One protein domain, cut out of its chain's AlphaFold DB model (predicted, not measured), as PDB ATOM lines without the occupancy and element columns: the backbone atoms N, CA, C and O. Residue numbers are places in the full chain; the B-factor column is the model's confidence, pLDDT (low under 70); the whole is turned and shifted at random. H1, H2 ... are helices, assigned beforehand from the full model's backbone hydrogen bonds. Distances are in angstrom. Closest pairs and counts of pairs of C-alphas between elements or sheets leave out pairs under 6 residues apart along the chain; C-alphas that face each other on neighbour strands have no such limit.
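What this domain is: This is residues 37 to 48 and 57 to 159 of the 160 residues of an uncharacterized protein of Desulfofarcimen acetoxidans (strain ATCC 49208 / DSM 771 / KCTC 5769 / VKM B-1644 / 5575) (UniProt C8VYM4). An open, angular frame: long helix H1, with H2 and H3 turning off at its end, then short H4 and H5, whose residues 146 to 157 stick out. Residues 37 to 48 run beside H1. The printed part has 115 residues with five named helices, H1 to H5, no named strand; all helix, extended, radius of gyration of the C-alphas 21.3 A, spans 59 by 49 by 30 A.

How they stand to each other: Residues 85 to 92 of H1, residues 61 to 94, touch residues 117 to 121 of H3, residues 117 to 130, about perpendicular at 90 degrees; closest C-alphas Leu 88 and Glu 117, 5.8 A. H2, residues 96 to 102, touches residues 119 to 123 of H3, a steep tilt of 48 degrees, the same way; closest C-alphas Ile 99 and Val 120, 6.4 A. H4, residues 132 to 135, and H5, residues 139 to 157, are close but not clearly touching; closest C-alphas Phe 135 and Tyr 141, 6.3 A. H1 and H5 are apart. Every O i to N i+4 pair is within hydrogen-bond range in H1, H2 and H3, 8 of 15 in H5; H4 is too short.

Where its parts are: H1 spans 48.3 A from C-alpha 61 at (67.009, 24.297, 117.992); H3 19.8 A; H5 28.5 A to C-alpha 157 at (46.944, 60.877, 94.378).

The domain as a whole: The C-alphas farthest apart, Asn 58 and Gln 101, are 59.9 A apart. Residues 49 to 56 are not printed; C-alphas 48 and 57 are 14.2 A apart. The link H2 to H3 is long. Residues 48 and 149 to 159 have pLDDT under 70.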
ATOM      1  N   CYS A  37      58.519  28.458  90.680       88.00
ATOM      2  CA  CYS A  37      58.746  29.894  90.518       88.00
ATOM      3  C   CYS A  37      59.025  30.608  91.847       88.00
ATOM      4  O   CYS A  37      59.617  31.686  91.837       88.00
ATOM      5  N   TYR A  38      58.619  30.029  92.979       87.00
ATOM      6  CA  TYR A  38      58.793  30.640  94.292       87.00
ATOM      7  C   TYR A  38      59.893  29.950  95.100       87.00
ATOM      8  O   TYR A  38      59.942  28.725  95.180       87.00
ATOM      9  N   HIS A  39      60.750  30.754  95.730       83.50
ATOM     10  CA  HIS A  39      61.812  30.284  96.614       83.50
ATOM     11  C   HIS A  39      61.548  30.790  98.033       83.50
ATOM     12  O   HIS A  39      61.512  31.999  98.270       83.50
ATOM     13  N   PHE A  40      61.382  29.869  98.984       87.94
ATOM     14  CA  PHE A  40      61.282  30.207 100.403       87.94
ATOM     15  C   PHE A  40      62.694  30.313 100.988       87.94
ATOM     16  O   PHE A  40      63.397  29.313 101.122       87.94
ATOM     17  N   TRP A  41      63.119  31.534 101.311       84.50
ATOM     18  CA  TRP A  41      64.444  31.811 101.870       84.50
ATOM     19  C   TRP A  41      64.409  31.910 103.394       84.50
ATOM     20  O   TRP A  41      63.464  32.439 103.975       84.50
ATOM     21  N   THR A  42      65.491  31.469 104.040       85.19
ATOM     22  CA  THR A  42      65.712  31.667 105.476       85.19
ATOM     23  C   THR A  42      67.145  32.090 105.765       85.19
ATOM     24  O   THR A  42      68.099  31.521 105.239       85.19
ATOM     25  N   LEU A  43      67.304  33.079 106.649       83.56
ATOM     26  CA  LEU A  43      68.609  33.533 107.150       83.56
ATOM     27  C   LEU A  43      69.228  32.550 108.155       83.56
ATOM     28  O   LEU A  43      70.384  32.705 108.543       83.56
ATOM     29  N   ALA A  44      68.466  31.545 108.600       84.88
ATOM     30  CA  ALA A  44      68.940  30.534 109.538       84.88
ATOM     31  C   ALA A  44      69.933  29.543 108.905       84.88
ATOM     32  O   ALA A  44      70.585  28.805 109.645       84.88
ATOM     33  N   TRP A  45      70.052  29.525 107.570       80.44
ATOM     34  CA  TRP A  45      70.928  28.599 106.860       80.44
ATOM     35  C   TRP A  45      72.403  28.851 107.213       80.44
ATOM     36  O   TRP A  45      72.861  29.998 107.157       80.44
ATOM     37  N   PRO A  46      73.180  27.814 107.579       79.56
ATOM     38  CA  PRO A  46      74.609  27.981 107.789       79.56
ATOM     39  C   PRO A  46      75.282  28.393 106.474       79.56
ATOM     40  O   PRO A  46      74.907  27.923 105.400       79.56
ATOM     41  N   LYS A  47      76.297  29.263 106.553       72.88
ATOM     42  CA  LYS A  47      77.095  29.639 105.380       72.88
ATOM     43  C   LYS A  47      77.773  28.388 104.830       72.88
ATOM     44  O   LYS A  47      78.693  27.853 105.449       72.88
ATOM     45  N   LEU A  48      77.303  27.926 103.679       66.94
ATOM     46  CA  LEU A  48      77.919  26.825 102.964       66.94
ATOM     47  C   LEU A  48      79.179  27.379 102.285       66.94
ATOM     48  O   LEU A  48      79.090  28.208 101.385       66.94
ATOM     49  N   THR A  57      73.422  19.508 112.508       71.81
ATOM     50  CA  THR A  57      73.409  18.967 113.878       71.81
ATOM     51  C   THR A  57      73.950  19.940 114.924       71.81
ATOM     52  O   THR A  57      73.492  19.913 116.060       71.81
ATOM     53  N   ASN A  58      74.848  20.852 114.540       72.56
ATOM     54  CA  ASN A  58      75.457  21.836 115.446       72.56
ATOM     55  C   ASN A  58      74.667  23.157 115.553       72.56
ATOM     56  O   ASN A  58      75.142  24.122 116.155       72.56
ATOM     57  N   LEU A  59      73.482  23.248 114.940       77.56
ATOM     58  CA  LEU A  59      72.653  24.454 114.980       77.56
ATOM     59  C   LEU A  59      71.763  24.492 116.230       77.56
ATOM     60  O   LEU A  59      71.225  23.481 116.663       77.56
ATOM     61  N   SER A  60      71.522  25.696 116.755       82.56
ATOM     62  CA  SER A  60      70.509  25.925 117.796       82.56
ATOM     63  C   SER A  60      69.131  25.420 117.352       82.56
ATOM     64  O   SER A  60      68.746  25.663 116.202       82.56
ATOM     65  N   SER A  61      68.344  24.856 118.272       84.06
ATOM     66  CA  SER A  61      67.009  24.297 117.992       84.06
ATOM     67  C   SER A  61      66.075  25.273 117.262       84.06
ATOM     68  O   SER A  61      65.362  24.878 116.345       84.06
ATOM     69  N   GLN A  62      66.134  26.573 117.579       86.50
ATOM     70  CA  GLN A  62      65.328  27.599 116.904       86.50
ATOM     71  C   GLN A  62      65.686  27.758 115.413       86.50
ATOM     72  O   GLN A  62      64.808  27.871 114.562       86.50
ATOM     73  N   LYS A  63      66.979  27.725 115.065       86.12
ATOM     74  CA  LYS A  63      67.429  27.787 113.662       86.12
ATOM     75  C   LYS A  63      67.055  26.522 112.892       86.12
ATOM     76  O   LYS A  63      66.653  26.624 111.738       86.12
ATOM     77  N   GLN A  64      67.130  25.354 113.532       86.19
ATOM     78  CA  GLN A  64      66.680  24.095 112.933       86.19
ATOM     79  C   GLN A  64      65.183  24.133 112.606       86.19
ATOM     80  O   GLN A  64      64.795  23.763 111.502       86.19
ATOM     81  N   GLN A  65      64.350  24.657 113.512       89.62
ATOM     82  CA  GLN A  65      62.913  24.825 113.265       89.62
ATOM     83  C   GLN A  65      62.619  25.764 112.088       89.62
ATOM     84  O   GLN A  65      61.747  25.468 111.271       89.62
ATOM     85  N   LEU A  66      63.357  26.873 111.955       90.19
ATOM     86  CA  LEU A  66      63.206  27.797 110.822       90.19
ATOM     87  C   LEU A  66      63.596  27.148 109.488       90.19
ATOM     88  O   LEU A  66      62.913  27.348 108.482       90.19
ATOM     89  N   ILE A  67      64.670  26.357 109.478       89.25
ATOM     90  CA  ILE A  67      65.099  25.584 108.306       89.25
ATOM     91  C   ILE A  67      64.036  24.547 107.937       89.25
ATOM     92  O   ILE A  67      63.586  24.527 106.794       89.25
ATOM     93  N   ALA A  68      63.577  23.752 108.906       90.75
ATOM     94  CA  ALA A  68      62.541  22.745 108.695       90.75
ATOM     95  C   ALA A  68      61.237  23.365 108.170       90.75
ATOM     96  O   ALA A  68      60.645  22.849 107.228       90.75
ATOM     97  N   SER A  69      60.828  24.514 108.711       92.06
ATOM     98  CA  SER A  69      59.636  25.238 108.247       92.06
ATOM     99  C   SER A  69      59.787  25.731 106.807       92.06
ATOM    100  O   SER A  69      58.832  25.684 106.036       92.06
ATOM    101  N   SER A  70      60.989  26.174 106.429       91.88
ATOM    102  CA  SER A  70      61.278  26.629 105.064       91.88
ATOM    103  C   SER A  70      61.256  25.467 104.072       91.88
ATOM    104  O   SER A  70      60.649  25.585 103.013       91.88
ATOM    105  N   ILE A  71      61.856  24.327 104.435       91.38
ATOM    106  CA  ILE A  71      61.820  23.100 103.628       91.38
ATOM    107  C   ILE A  71      60.377  22.611 103.476       91.38
ATOM    108  O   ILE A  71      59.933  22.393 102.355       91.38
ATOM    109  N   ASN A  72      59.616  22.542 104.569       94.50
ATOM    110  CA  ASN A  72      58.211  22.139 104.536       94.50
ATOM    111  C   ASN A  72      57.364  23.066 103.645       94.50
ATOM    112  O   ASN A  72      56.490  22.606 102.916       94.50
ATOM    113  N   ALA A  73      57.644  24.375 103.644       94.06
ATOM    114  CA  ALA A  73      56.987  25.314 102.737       94.06
ATOM    115  C   ALA A  73      57.345  25.058 101.260       94.06
ATOM    116  O   ALA A  73      56.457  25.096 100.407       94.06
ATOM    117  N   ILE A  74      58.617  24.760 100.954       93.00
ATOM    118  CA  ILE A  74      59.066  24.391  99.600       93.00
ATOM    119  C   ILE A  74      58.375  23.102  99.146       93.00
ATOM    120  O   ILE A  74      57.771  23.075  98.073       93.00
ATOM    121  N   GLU A  75      58.427  22.052  99.964       93.88
ATOM    122  CA  GLU A  75      57.812  20.755  99.673       93.88
ATOM    123  C   GLU A  75      56.300  20.889  99.486       93.88
ATOM    124  O   GLU A  75      55.750  20.403  98.497       93.88
ATOM    125  N   GLY A  76      55.626  21.605 100.389       94.88
ATOM    126  CA  GLY A  76      54.195  21.877 100.301       94.88
ATOM    127  C   GLY A  76      53.820  22.621  99.020       94.88
ATOM    128  O   GLY A  76      52.881  22.227  98.331       94.88
ATOM    129  N   PHE A  77      54.577  23.657  98.652       94.56
ATOM    130  CA  PHE A  77      54.329  24.422  97.430       94.56
ATOM    131  C   PHE A  77      54.479  23.569  96.163       94.56
ATOM    132  O   PHE A  77      53.596  23.586  95.301       94.56
ATOM    133  N   VAL A  78      55.545  22.769  96.072       94.19
ATOM    134  CA  VAL A  78      55.749  21.848  94.944       94.19
ATOM    135  C   VAL A  78      54.640  20.792  94.900       94.19
ATOM    136  O   VAL A  78      54.091  20.539  93.827       94.19
ATOM    137  N   ASN A  79      54.241  20.237  96.048       95.06
ATOM    138  CA  ASN A  79      53.154  19.258  96.142       95.06
ATOM    139  C   ASN A  79      51.810  19.824  95.671       95.06
ATOM    140  O   ASN A  79      51.110  19.159  94.905       95.06
ATOM    141  N   PHE A  80      51.455  21.056  96.051       94.94
ATOM    142  CA  PHE A  80      50.256  21.711  95.514       94.94
ATOM    143  C   PHE A  80      50.328  21.863  93.995       94.94
ATOM    144  O   PHE A  80      49.337  21.642  93.301       94.94
ATOM    145  N   GLY A  81      51.513  22.165  93.473       94.19
ATOM    146  CA  GLY A  81      51.787  22.187  92.046       94.19
ATOM    147  C   GLY A  81      51.560  20.847  91.337       94.19
ATOM    148  O   GLY A  81      50.925  20.798  90.278       94.19
ATOM    149  N   CYS A  82      52.042  19.752  91.931       94.38
ATOM    150  CA  CYS A  82      51.801  18.390  91.450       94.38
ATOM    151  C   CYS A  82      50.303  18.060  91.440       94.38
ATOM    152  O   CYS A  82      49.786  17.576  90.434       94.38
ATOM    153  N   ILE A  83      49.594  18.366  92.532       95.81
ATOM    154  CA  ILE A  83      48.150  18.121  92.663       95.81
ATOM    155  C   ILE A  83      47.376  18.914  91.606       95.81
ATOM    156  O   ILE A  83      46.533  18.346  90.917       95.81
ATOM    157  N   ALA A  84      47.688  20.200  91.423       95.31
ATOM    158  CA  ALA A  84      47.052  21.034  90.404       95.31
ATOM    159  C   ALA A  84      47.256  20.463  88.991       95.31
ATOM    160  O   ALA A  84      46.306  20.395  88.211       95.31
ATOM    161  N   THR A  85      48.468  19.989  88.683       95.31
ATOM    162  CA  THR A  85      48.766  19.329  87.401       95.31
ATOM    163  C   THR A  85      47.932  18.057  87.223       95.31
ATOM    164  O   THR A  85      47.327  17.861  86.172       95.31
ATOM    165  N   GLY A  86      47.832  17.222  88.262       94.88
ATOM    166  CA  GLY A  86      47.009  16.010  88.238       94.88
ATOM    167  C   GLY A  86      45.518  16.304  88.050       94.88
ATOM    168  O   GLY A  86      44.844  15.611  87.292       94.88
ATOM    169  N   ILE A  87      45.001  17.371  88.668       95.94
ATOM    170  CA  ILE A  87      43.613  17.813  88.474       95.94
ATOM    171  C   ILE A  87      43.369  18.199  87.011       95.94
ATOM    172  O   ILE A  87      42.366  17.773  86.438       95.94
ATOM    173  N   LEU A  88      44.286  18.941  86.377       94.94
ATOM    174  CA  LEU A  88      44.171  19.268  84.950       94.94
ATOM    175  C   LEU A  88      44.126  18.007  84.079       94.94
ATOM    176  O   LEU A  88      43.310  17.934  83.165       94.94
ATOM    177  N   GLN A  89      44.948  17.002  84.385       94.44
ATOM    178  CA  GLN A  89      44.976  15.733  83.651       94.44
ATOM    179  C   GLN A  89      43.676  14.937  83.813       94.44
ATOM    180  O   GLN A  89      43.140  14.420  82.835       94.44
ATOM    181  N   ILE A  90      43.128  14.877  85.030       95.88
ATOM    182  CA  ILE A  90      41.835  14.230  85.293       95.88
ATOM    183  C   ILE A  90      40.719  14.936  84.515       95.88
ATOM    184  O   ILE A  90      39.876  14.277  83.907       95.88
ATOM    185  N   ILE A  91      40.721  16.271  84.495       95.12
ATOM    186  CA  ILE A  91      39.745  17.061  83.738       95.12
ATOM    187  C   ILE A  91      39.899  16.818  82.229       95.12
ATOM    188  O   ILE A  91      38.891  16.642  81.547       95.12
ATOM    189  N   ALA A  92      41.132  16.753  81.719       94.00
ATOM    190  CA  ALA A  92      41.410  16.476  80.311       94.00
ATOM    191  C   ALA A  92      40.812  15.138  79.856       94.00
ATOM    192  O   ALA A  92      40.216  15.077  78.786       94.00
ATOM    193  N   ILE A  93      40.927  14.096  80.686       94.75
ATOM    194  CA  ILE A  93      40.413  12.752  80.384       94.75
ATOM    195  C   ILE A  93      38.884  12.694  80.521       94.75
ATOM    196  O   ILE A  93      38.207  12.128  79.670       94.75
ATOM    197  N   ASN A  94      38.319  13.279  81.580       96.00
ATOM    198  CA  ASN A  94      36.885  13.146  81.866       96.00
ATOM    199  C   ASN A  94      35.997  14.083  81.034       96.00
ATOM    200  O   ASN A  94      34.816  13.797  80.836       96.00
ATOM    201  N   HIS A  95      36.532  15.218  80.571       93.56
ATOM    202  CA  HIS A  95      35.755  16.281  79.924       93.56
ATOM    203  C   HIS A  95      36.323  16.714  78.564       93.56
ATOM    204  O   HIS A  95      36.083  17.843  78.131       93.56
ATOM    205  N   GLU A  96      37.020  15.820  77.856       92.81
ATOM    206  CA  GLU A  96      37.687  16.097  76.572       92.81
ATOM    207  C   GLU A  96      36.784  16.832  75.560       92.81
ATOM    208  O   GLU A  96      37.164  17.865  75.010       92.81
ATOM    209  N   ARG A  97      35.539  16.365  75.368       91.25
ATOM    210  CA  ARG A  97      34.615  16.914  74.361       91.25
ATOM    211  C   ARG A  97      34.201  18.339  74.692       91.25
ATOM    212  O   ARG A  97      34.148  19.182  73.803       91.25
ATOM    213  N   TYR A  98      33.915  18.598  75.965       92.25
ATOM    214  CA  TYR A  98      33.508  19.920  76.429       92.25
ATOM    215  C   TYR A  98      34.655  20.921  76.278       92.25
ATOM    216  O   TYR A  98      34.458  22.017  75.761       92.25
ATOM    217  N   ILE A  99      35.867  20.518  76.665       92.88
ATOM    218  CA  ILE A  99      37.065  21.356  76.569       92.88
ATOM    219  C   ILE A  99      37.371  21.678  75.107       92.88
ATOM    220  O   ILE A  99      37.564  22.842  74.777       92.88
ATOM    221  N   ASN A 100      37.344  20.679  74.222       89.44
ATOM    222  CA  ASN A 100      37.613  20.878  72.798       89.44
ATOM    223  C   ASN A 100      36.573  21.789  72.121       89.44
ATOM    224  O   ASN A 100      36.933  22.562  71.241       89.44
ATOM    225  N   GLN A 101      35.302  21.742  72.538       90.69
ATOM    226  CA  GLN A 101      34.259  22.650  72.032       90.69
ATOM    227  C   GLN A 101      34.417  24.086  72.540       90.69
ATOM    228  O   GLN A 101      34.090  25.030  71.824       90.69
ATOM    229  N   LYS A 102      34.866  24.251  73.787       91.06
ATOM    230  CA  LYS A 102      35.014  25.556  74.442       91.06
ATOM    231  C   LYS A 102      36.351  26.231  74.175       91.06
ATOM    232  O   LYS A 102      36.488  27.418  74.442       91.06
ATOM    233  N   TYR A 103      37.338  25.496  73.686       90.81
ATOM    234  CA  TYR A 103      38.649  26.048  73.408       90.81
ATOM    235  C   TYR A 103      38.598  27.036  72.235       90.81
ATOM    236  O   TYR A 103      38.370  26.653  71.092       90.81
ATOM    237  N   CYS A 104      38.859  28.310  72.528       84.44
ATOM    238  CA  CYS A 104      38.860  29.392  71.538       84.44
ATOM    239  C   CYS A 104      40.233  29.635  70.880       84.44
ATOM    240  O   CYS A 104      40.380  30.547  70.065       84.44
ATOM    241  N   GLY A 105      41.264  28.867  71.247       84.12
ATOM    242  CA  GLY A 105      42.595  28.990  70.653       84.12
ATOM    243  C   GLY A 105      42.719  28.259  69.314       84.12
ATOM    244  O   GLY A 105      41.913  27.401  68.963       84.12
ATOM    245  N   TRP A 106      43.770  28.577  68.559       84.94
ATOM    246  CA  TRP A 106      44.053  27.913  67.288       84.94
ATOM    247  C   TRP A 106      45.150  26.857  67.443       84.94
ATOM    248  O   TRP A 106      46.275  27.169  67.835       84.94
ATOM    249  N   LEU A 107      44.839  25.611  67.075       84.25
ATOM    250  CA  LEU A 107      45.810  24.520  66.979       84.25
ATOM    251  C   LEU A 107      46.124  24.243  65.509       84.25
ATOM    252  O   LEU A 107      45.238  23.885  64.736       84.25
ATOM    253  N   ARG A 108      47.404  24.346  65.129       83.44
ATOM    254  CA  ARG A 108      47.860  24.000  63.770       83.44
ATOM    255  C   ARG A 108      47.600  22.530  63.432       83.44
ATOM    256  O   ARG A 108      47.330  22.198  62.282       83.44
ATOM    257  N   THR A 109      47.736  21.644  64.416       84.44
ATOM    258  CA  THR A 109      47.547  20.200  64.256       84.44
ATOM    259  C   THR A 109      46.989  19.627  65.549       84.44
ATOM    260  O   THR A 109      47.576  19.821  66.613       84.44
ATOM    261  N   VAL A 110      45.869  18.913  65.452       80.75
ATOM    262  CA  VAL A 110      45.282  18.175  66.575       80.75
ATOM    263  C   VAL A 110      45.928  16.793  66.598       80.75
ATOM    264  O   VAL A 110      45.627  15.946  65.763       80.75
ATOM    265  N   SER A 111      46.890  16.593  67.501       75.94
ATOM    266  CA  SER A 111      47.688  15.359  67.569       75.94
ATOM    267  C   SER A 111      47.059  14.248  68.417       75.94
ATOM    268  O   SER A 111      47.571  13.134  68.420       75.94
ATOM    269  N   SER A 112      46.014  14.553  69.189       82.44
ATOM    270  CA  SER A 112      45.370  13.641  70.142       82.44
ATOM    271  C   SER A 112      43.935  14.093  70.417       82.44
ATOM    272  O   SER A 112      43.661  15.292  70.385       82.44
ATOM    273  N   GLU A 113      43.042  13.143  70.709       86.25
ATOM    274  CA  GLU A 113      41.666  13.422  71.156       86.25
ATOM    275  C   GLU A 113      41.649  14.048  72.558       86.25
ATOM    276  O   GLU A 113      40.917  15.008  72.810       86.25
ATOM    277  N   VAL A 114      42.526  13.553  73.439       90.06
ATOM    278  CA  VAL A 114      42.714  14.104  74.784       90.06
ATOM    279  C   VAL A 114      43.466  15.437  74.680       90.06
ATOM    280  O   VAL A 114      44.581  15.446  74.136       90.06
ATOM    281  N   PRO A 115      42.897  16.546  75.193       91.44
ATOM    282  CA  PRO A 115      43.522  17.862  75.133       91.44
ATOM    283  C   PRO A 115      44.764  17.943  76.029       91.44
ATOM    284  O   PRO A 115      44.871  17.258  77.046       91.44
ATOM    285  N   SER A 116      45.698  18.828  75.672       91.69
ATOM    286  CA  SER A 116      46.864  19.114  76.514       91.69
ATOM    287  C   SER A 116      46.466  19.850  77.795       91.69
ATOM    288  O   SER A 116      45.478  20.590  77.820       91.69
ATOM    289  N   GLU A 117      47.280  19.732  78.846       93.06
ATOM    290  CA  GLU A 117      47.067  20.448  80.110       93.06
ATOM    291  C   GLU A 117      46.993  21.970  79.904       93.06
ATOM    292  O   GLU A 117      46.241  22.656  80.591       93.06
ATOM    293  N   GLU A 118      47.727  22.499  78.923       92.00
ATOM    294  CA  GLU A 118      47.690  23.914  78.540       92.00
ATOM    295  C   GLU A 118      46.332  24.324  77.955       92.00
ATOM    296  O   GLU A 118      45.772  25.348  78.349       92.00
ATOM    297  N   THR A 119      45.771  23.495  77.071       93.44
ATOM    298  CA  THR A 119      44.435  23.700  76.485       93.44
ATOM    299  C   THR A 119      43.381  23.711  77.588       93.44
ATOM    300  O   THR A 119      42.575  24.637  77.679       93.44
ATOM    301  N   VAL A 120      43.444  22.720  78.483       95.06
ATOM    302  CA  VAL A 120      42.536  22.593  79.630       95.06
ATOM    303  C   VAL A 120      42.641  23.814  80.541       95.06
ATOM    304  O   VAL A 120      41.624  24.408  80.897       95.06
ATOM    305  N   MET A 121      43.860  24.240  80.887       94.69
ATOM    306  CA  MET A 121      44.076  25.418  81.728       94.69
ATOM    307  C   MET A 121      43.532  26.693  81.072       94.69
ATOM    308  O   MET A 121      42.966  27.533  81.770       94.69
ATOM    309  N   SER A 122      43.687  26.843  79.754       93.75
ATOM    310  CA  SER A 122      43.161  27.993  79.013       93.75
ATOM    311  C   SER A 122      41.639  28.072  79.112       93.75
ATOM    312  O   SER A 122      41.116  29.117  79.493       93.75
ATOM    313  N   VAL A 123      40.942  26.959  78.855       94.56
ATOM    314  CA  VAL A 123      39.474  26.889  78.956       94.56
ATOM    315  C   VAL A 123      39.006  27.150  80.385       94.56
ATOM    316  O   VAL A 123      38.106  27.954  80.598       94.56
ATOM    317  N   ILE A 124      39.640  26.531  81.388       93.19
ATOM    318  CA  ILE A 124      39.287  26.755  82.801       93.19
ATOM    319  C   ILE A 124      39.467  28.224  83.182       93.19
ATOM    320  O   ILE A 124      38.632  28.786  83.887       93.19
ATOM    321  N   ARG A 125      40.556  28.856  82.734       90.75
ATOM    322  CA  ARG A 125      40.826  30.268  83.010       90.75
ATOM    323  C   ARG A 125      39.742  31.159  82.408       90.75
ATOM    324  O   ARG A 125      39.246  32.045  83.097       90.75
ATOM    325  N   GLU A 126      39.384  30.922  81.155       91.06
ATOM    326  CA  GLU A 126      38.328  31.653  80.455       91.06
ATOM    327  C   GLU A 126      36.972  31.483  81.157       91.06
ATOM    328  O   GLU A 126      36.345  32.472  81.534       91.06
ATOM    329  N   GLU A 127      36.573  30.247  81.460       90.25
ATOM    330  CA  GLU A 127      35.331  29.946  82.182       90.25
ATOM    331  C   GLU A 127      35.312  30.550  83.596       90.25
ATOM    332  O   GLU A 127      34.278  31.051  84.047       90.25
ATOM    333  N   PHE A 128      36.449  30.568  84.298       88.56
ATOM    334  CA  PHE A 128      36.573  31.218  85.603       88.56
ATOM    335  C   PHE A 128      36.349  32.730  85.512       88.56
ATOM    336  O   PHE A 128      35.640  33.293  86.347       88.56
ATOM    337  N   PHE A 129      36.918  33.394  84.501       85.94
ATOM    338  CA  PHE A 129      36.730  34.832  84.303       85.94
ATOM    339  C   PHE A 129      35.323  35.181  83.804       85.94
ATOM    340  O   PHE A 129      34.746  36.161  84.276       85.94
ATOM    341  N   HIS A 130      34.724  34.372  82.928       87.88
ATOM    342  CA  HIS A 130      33.329  34.560  82.518       87.88
ATOM    343  C   HIS A 130      32.363  34.430  83.698       87.88
ATOM    344  O   HIS A 130      31.441  35.232  83.842       87.88
ATOM    345  N   ASN A 131      32.613  33.471  84.590       88.12
ATOM    346  CA  ASN A 131      31.795  33.233  85.777       88.12
ATOM    347  C   ASN A 131      32.315  33.960  87.027       88.12
ATOM    348  O   ASN A 131      31.902  33.636  88.140       88.12
ATOM    349  N   PHE A 132      33.196  34.956  86.878       83.56
ATOM    350  CA  PHE A 132      33.932  35.557  87.998       83.56
ATOM    351  C   PHE A 132      33.015  36.084  89.113       83.56
ATOM    352  O   PHE A 132      33.310  35.949  90.302       83.56
ATOM    353  N   PHE A 133      31.853  36.629  88.743       81.19
ATOM    354  CA  PHE A 133      30.861  37.129  89.694       81.19
ATOM    355  C   PHE A 133      30.158  36.038  90.509       81.19
ATOM    356  O   PHE A 133      29.703  36.325  91.615       81.19
ATOM    357  N   ASN A 134      30.097  34.802  90.022       86.38
ATOM    358  CA  ASN A 134      29.517  33.690  90.775       86.38
ATOM    359  C   ASN A 134      30.419  33.284  91.954       86.38
ATOM    360  O   ASN A 134      29.952  32.702  92.928       86.38
ATOM    361  N   PHE A 135      31.699  33.674  91.921       81.81
ATOM    362  CA  PHE A 135      32.686  33.397  92.966       81.81
ATOM    363  C   PHE A 135      32.870  34.544  93.970       81.81
ATOM    364  O   PHE A 135      33.857  34.544  94.709       81.81
ATOM    365  N   ARG A 136      31.935  35.504  94.048       80.62
ATOM    366  CA  ARG A 136      32.009  36.683  94.943       80.62
ATOM    367  C   ARG A 136      32.276  36.346  96.412       80.62
ATOM    368  O   ARG A 136      32.972  37.094  97.090       80.62
ATOM    369  N   ASN A 137      31.749  35.218  96.883       84.38
ATOM    370  CA  ASN A 137      31.901  34.772  98.271       84.38
ATOM    371  C   ASN A 137      33.208  34.001  98.522       84.38
ATOM    372  O   ASN A 137      33.465  33.573  99.644       84.38
ATOM    373  N   SER A 138      34.037  33.794  97.496       86.25
ATOM    374  CA  SER A 138      35.315  33.102  97.645       86.25
ATOM    375  C   SER A 138      36.406  34.033  98.181       86.25
ATOM    376  O   SER A 138      36.478  35.219  97.847       86.25
ATOM    377  N   VAL A 139      37.333  33.463  98.953       85.25
ATOM    378  CA  VAL A 139      38.532  34.172  99.427       85.25
ATOM    379  C   VAL A 139      39.375  34.673  98.247       85.25
ATOM    380  O   VAL A 139      39.908  35.779  98.286       85.25
ATOM    381  N   ILE A 140      39.442  33.891  97.165       84.50
ATOM    382  CA  ILE A 140      40.186  34.227  95.943       84.50
ATOM    383  C   ILE A 140      39.642  35.513  95.313       84.50
ATOM    384  O   ILE A 140      40.418  36.414  94.997       84.50
ATOM    385  N   TYR A 141      38.318  35.634  95.187       85.31
ATOM    386  CA  TYR A 141      37.679  36.851  94.692       85.31
ATOM    387  C   TYR A 141      38.038  38.064  95.559       85.31
ATOM    388  O   TYR A 141      38.450  39.098  95.030       85.31
ATOM    389  N   GLY A 142      37.966  37.921  96.887       84.44
ATOM    390  CA  GLY A 142      38.366  38.970  97.829       84.44
ATOM    391  C   GLY A 142      39.820  39.417  97.636       84.44
ATOM    392  O   GLY A 142      40.099  40.614  97.549       84.44
ATOM    393  N   ILE A 143      40.747  38.464  97.486       87.81
ATOM    394  CA  ILE A 143      42.168  38.744  97.244       87.81
ATOM    395  C   ILE A 143      42.364  39.478  95.912       87.81
ATOM    396  O   ILE A 143      43.041  40.508  95.885       87.81
ATOM    397  N   ILE A 144      41.768  38.996  94.818       86.06
ATOM    398  CA  ILE A 144      41.903  39.610  93.487       86.06
ATOM    399  C   ILE A 144      41.362  41.044  93.502       86.06
ATOM    400  O   ILE A 144      42.061  41.970  93.085       86.06
ATOM    401  N   MET A 145      40.166  41.251  94.059       84.31
ATOM    402  CA  MET A 145      39.551  42.579  94.157       84.31
ATOM    403  C   MET A 145      40.342  43.530  95.063       84.31
ATOM    404  O   MET A 145      40.425  44.727  94.788       84.31
ATOM    405  N   SER A 146      40.969  43.023  96.129       87.31
ATOM    406  CA  SER A 146      41.831  43.842  96.990       87.31
ATOM    407  C   SER A 146      43.076  44.353  96.253       87.31
ATOM    408  O   SER A 146      43.527  45.472  96.499       87.31
ATOM    409  N   LYS A 147      43.620  43.560  95.320       83.00
ATOM    410  CA  LYS A 147      44.796  43.929  94.526       83.00
ATOM    411  C   LYS A 147      44.450  44.840  93.351       83.00
ATOM    412  O   LYS A 147      45.250  45.716  93.047       83.00
ATOM    413  N   SER A 148      43.275  44.692  92.736       74.56
ATOM    414  CA  SER A 148      42.835  45.561  91.633       74.56
ATOM    415  C   SER A 148      42.458  46.979  92.080       74.56
ATOM    416  O   SER A 148      42.582  47.914  91.295       74.56
ATOM    417  N   ARG A 149      42.063  47.175  93.348       60.97
ATOM    418  CA  ARG A 149      41.732  48.503  93.906       60.97
ATOM    419  C   ARG A 149      42.951  49.388  94.197       60.97
ATOM    420  O   ARG A 149      42.863  50.605  94.059       60.97
ATOM    421  N   LYS A 150      44.096  48.803  94.565       58.03
ATOM    422  CA  LYS A 150      45.335  49.543  94.883       58.03
ATOM    423  C   LYS A 150      45.893  50.406  93.730       58.03
ATOM    424  O   LYS A 150      46.234  51.554  93.998       58.03
ATOM    425  N   PRO A 151      45.951  49.946  92.464       54.94
ATOM    426  CA  PRO A 151      46.450  50.768  91.355       54.94
ATOM    427  C   PRO A 151      45.506  51.901  90.918       54.94
ATOM    428  O   PRO A 151      45.896  52.699  90.068       54.94
ATOM    429  N   PHE A 152      44.276  51.970  91.445       49.28
ATOM    430  CA  PHE A 152      43.342  53.064  91.152       49.28
ATOM    431  C   PHE A 152      43.545  54.259  92.096       49.28
ATOM    432  O   PHE A 152      43.513  55.396  91.645       49.28
ATOM    433  N   MET A 153      43.829  54.011  93.380       50.81
ATOM    434  CA  MET A 153      44.046  55.079  94.368       50.81
ATOM    435  C   MET A 153      45.387  55.800  94.179       50.81
ATOM    436  O   MET A 153      45.414  57.024  94.164       50.81
ATOM    437  N   HIS A 154      46.469  55.065  93.894       52.59
ATOM    438  CA  HIS A 154      47.790  55.668  93.640       52.59
ATOM    439  C   HIS A 154      47.801  56.590  92.406       52.59
ATOM    440  O   HIS A 154      48.591  57.517  92.320       52.59
ATOM    441  N   ARG A 155      46.900  56.352  91.444       49.97
ATOM    442  CA  ARG A 155      46.793  57.147  90.213       49.97
ATOM    443  C   ARG A 155      45.948  58.417  90.378       49.97
ATOM    444  O   ARG A 155      46.016  59.290  89.527       49.97
ATOM    445  N   LEU A 156      45.133  58.495  91.433       50.41
ATOM    446  CA  LEU A 156      44.353  59.688  91.781       50.41
ATOM    447  C   LEU A 156      45.154  60.633  92.687       50.41
ATOM    448  O   LEU A 156      45.037  61.846  92.542       50.41
ATOM    449  N   GLU A 157      46.010  60.090  93.556       51.09
ATOM    450  CA  GLU A 157      46.944  60.877  94.378       51.09
ATOM    451  C   GLU A 157      48.071  61.522  93.553       51.09
ATOM    452  O   GLU A 157      48.536  62.594  93.910       51.09
ATOM    453  N   GLU A 158      48.477  60.930  92.424       52.72
ATOM    454  CA  GLU A 158      49.450  61.531  91.489       52.72
ATOM    455  C   GLU A 158      48.830  62.546  90.508       52.72
ATOM    456  O   GLU A 158      49.553  63.218  89.772       52.72
ATOM    457  N   ALA A 159      47.498  62.643  90.467       52.00
ATOM    458  CA  ALA A 159      46.748  63.517  89.560       52.00
ATOM    459  C   ALA A 159      46.060  64.701  90.272       52.00
ATOM    460  O   ALA A 159      45.277  65.410  89.637       52.00
TER     461      ALA A 159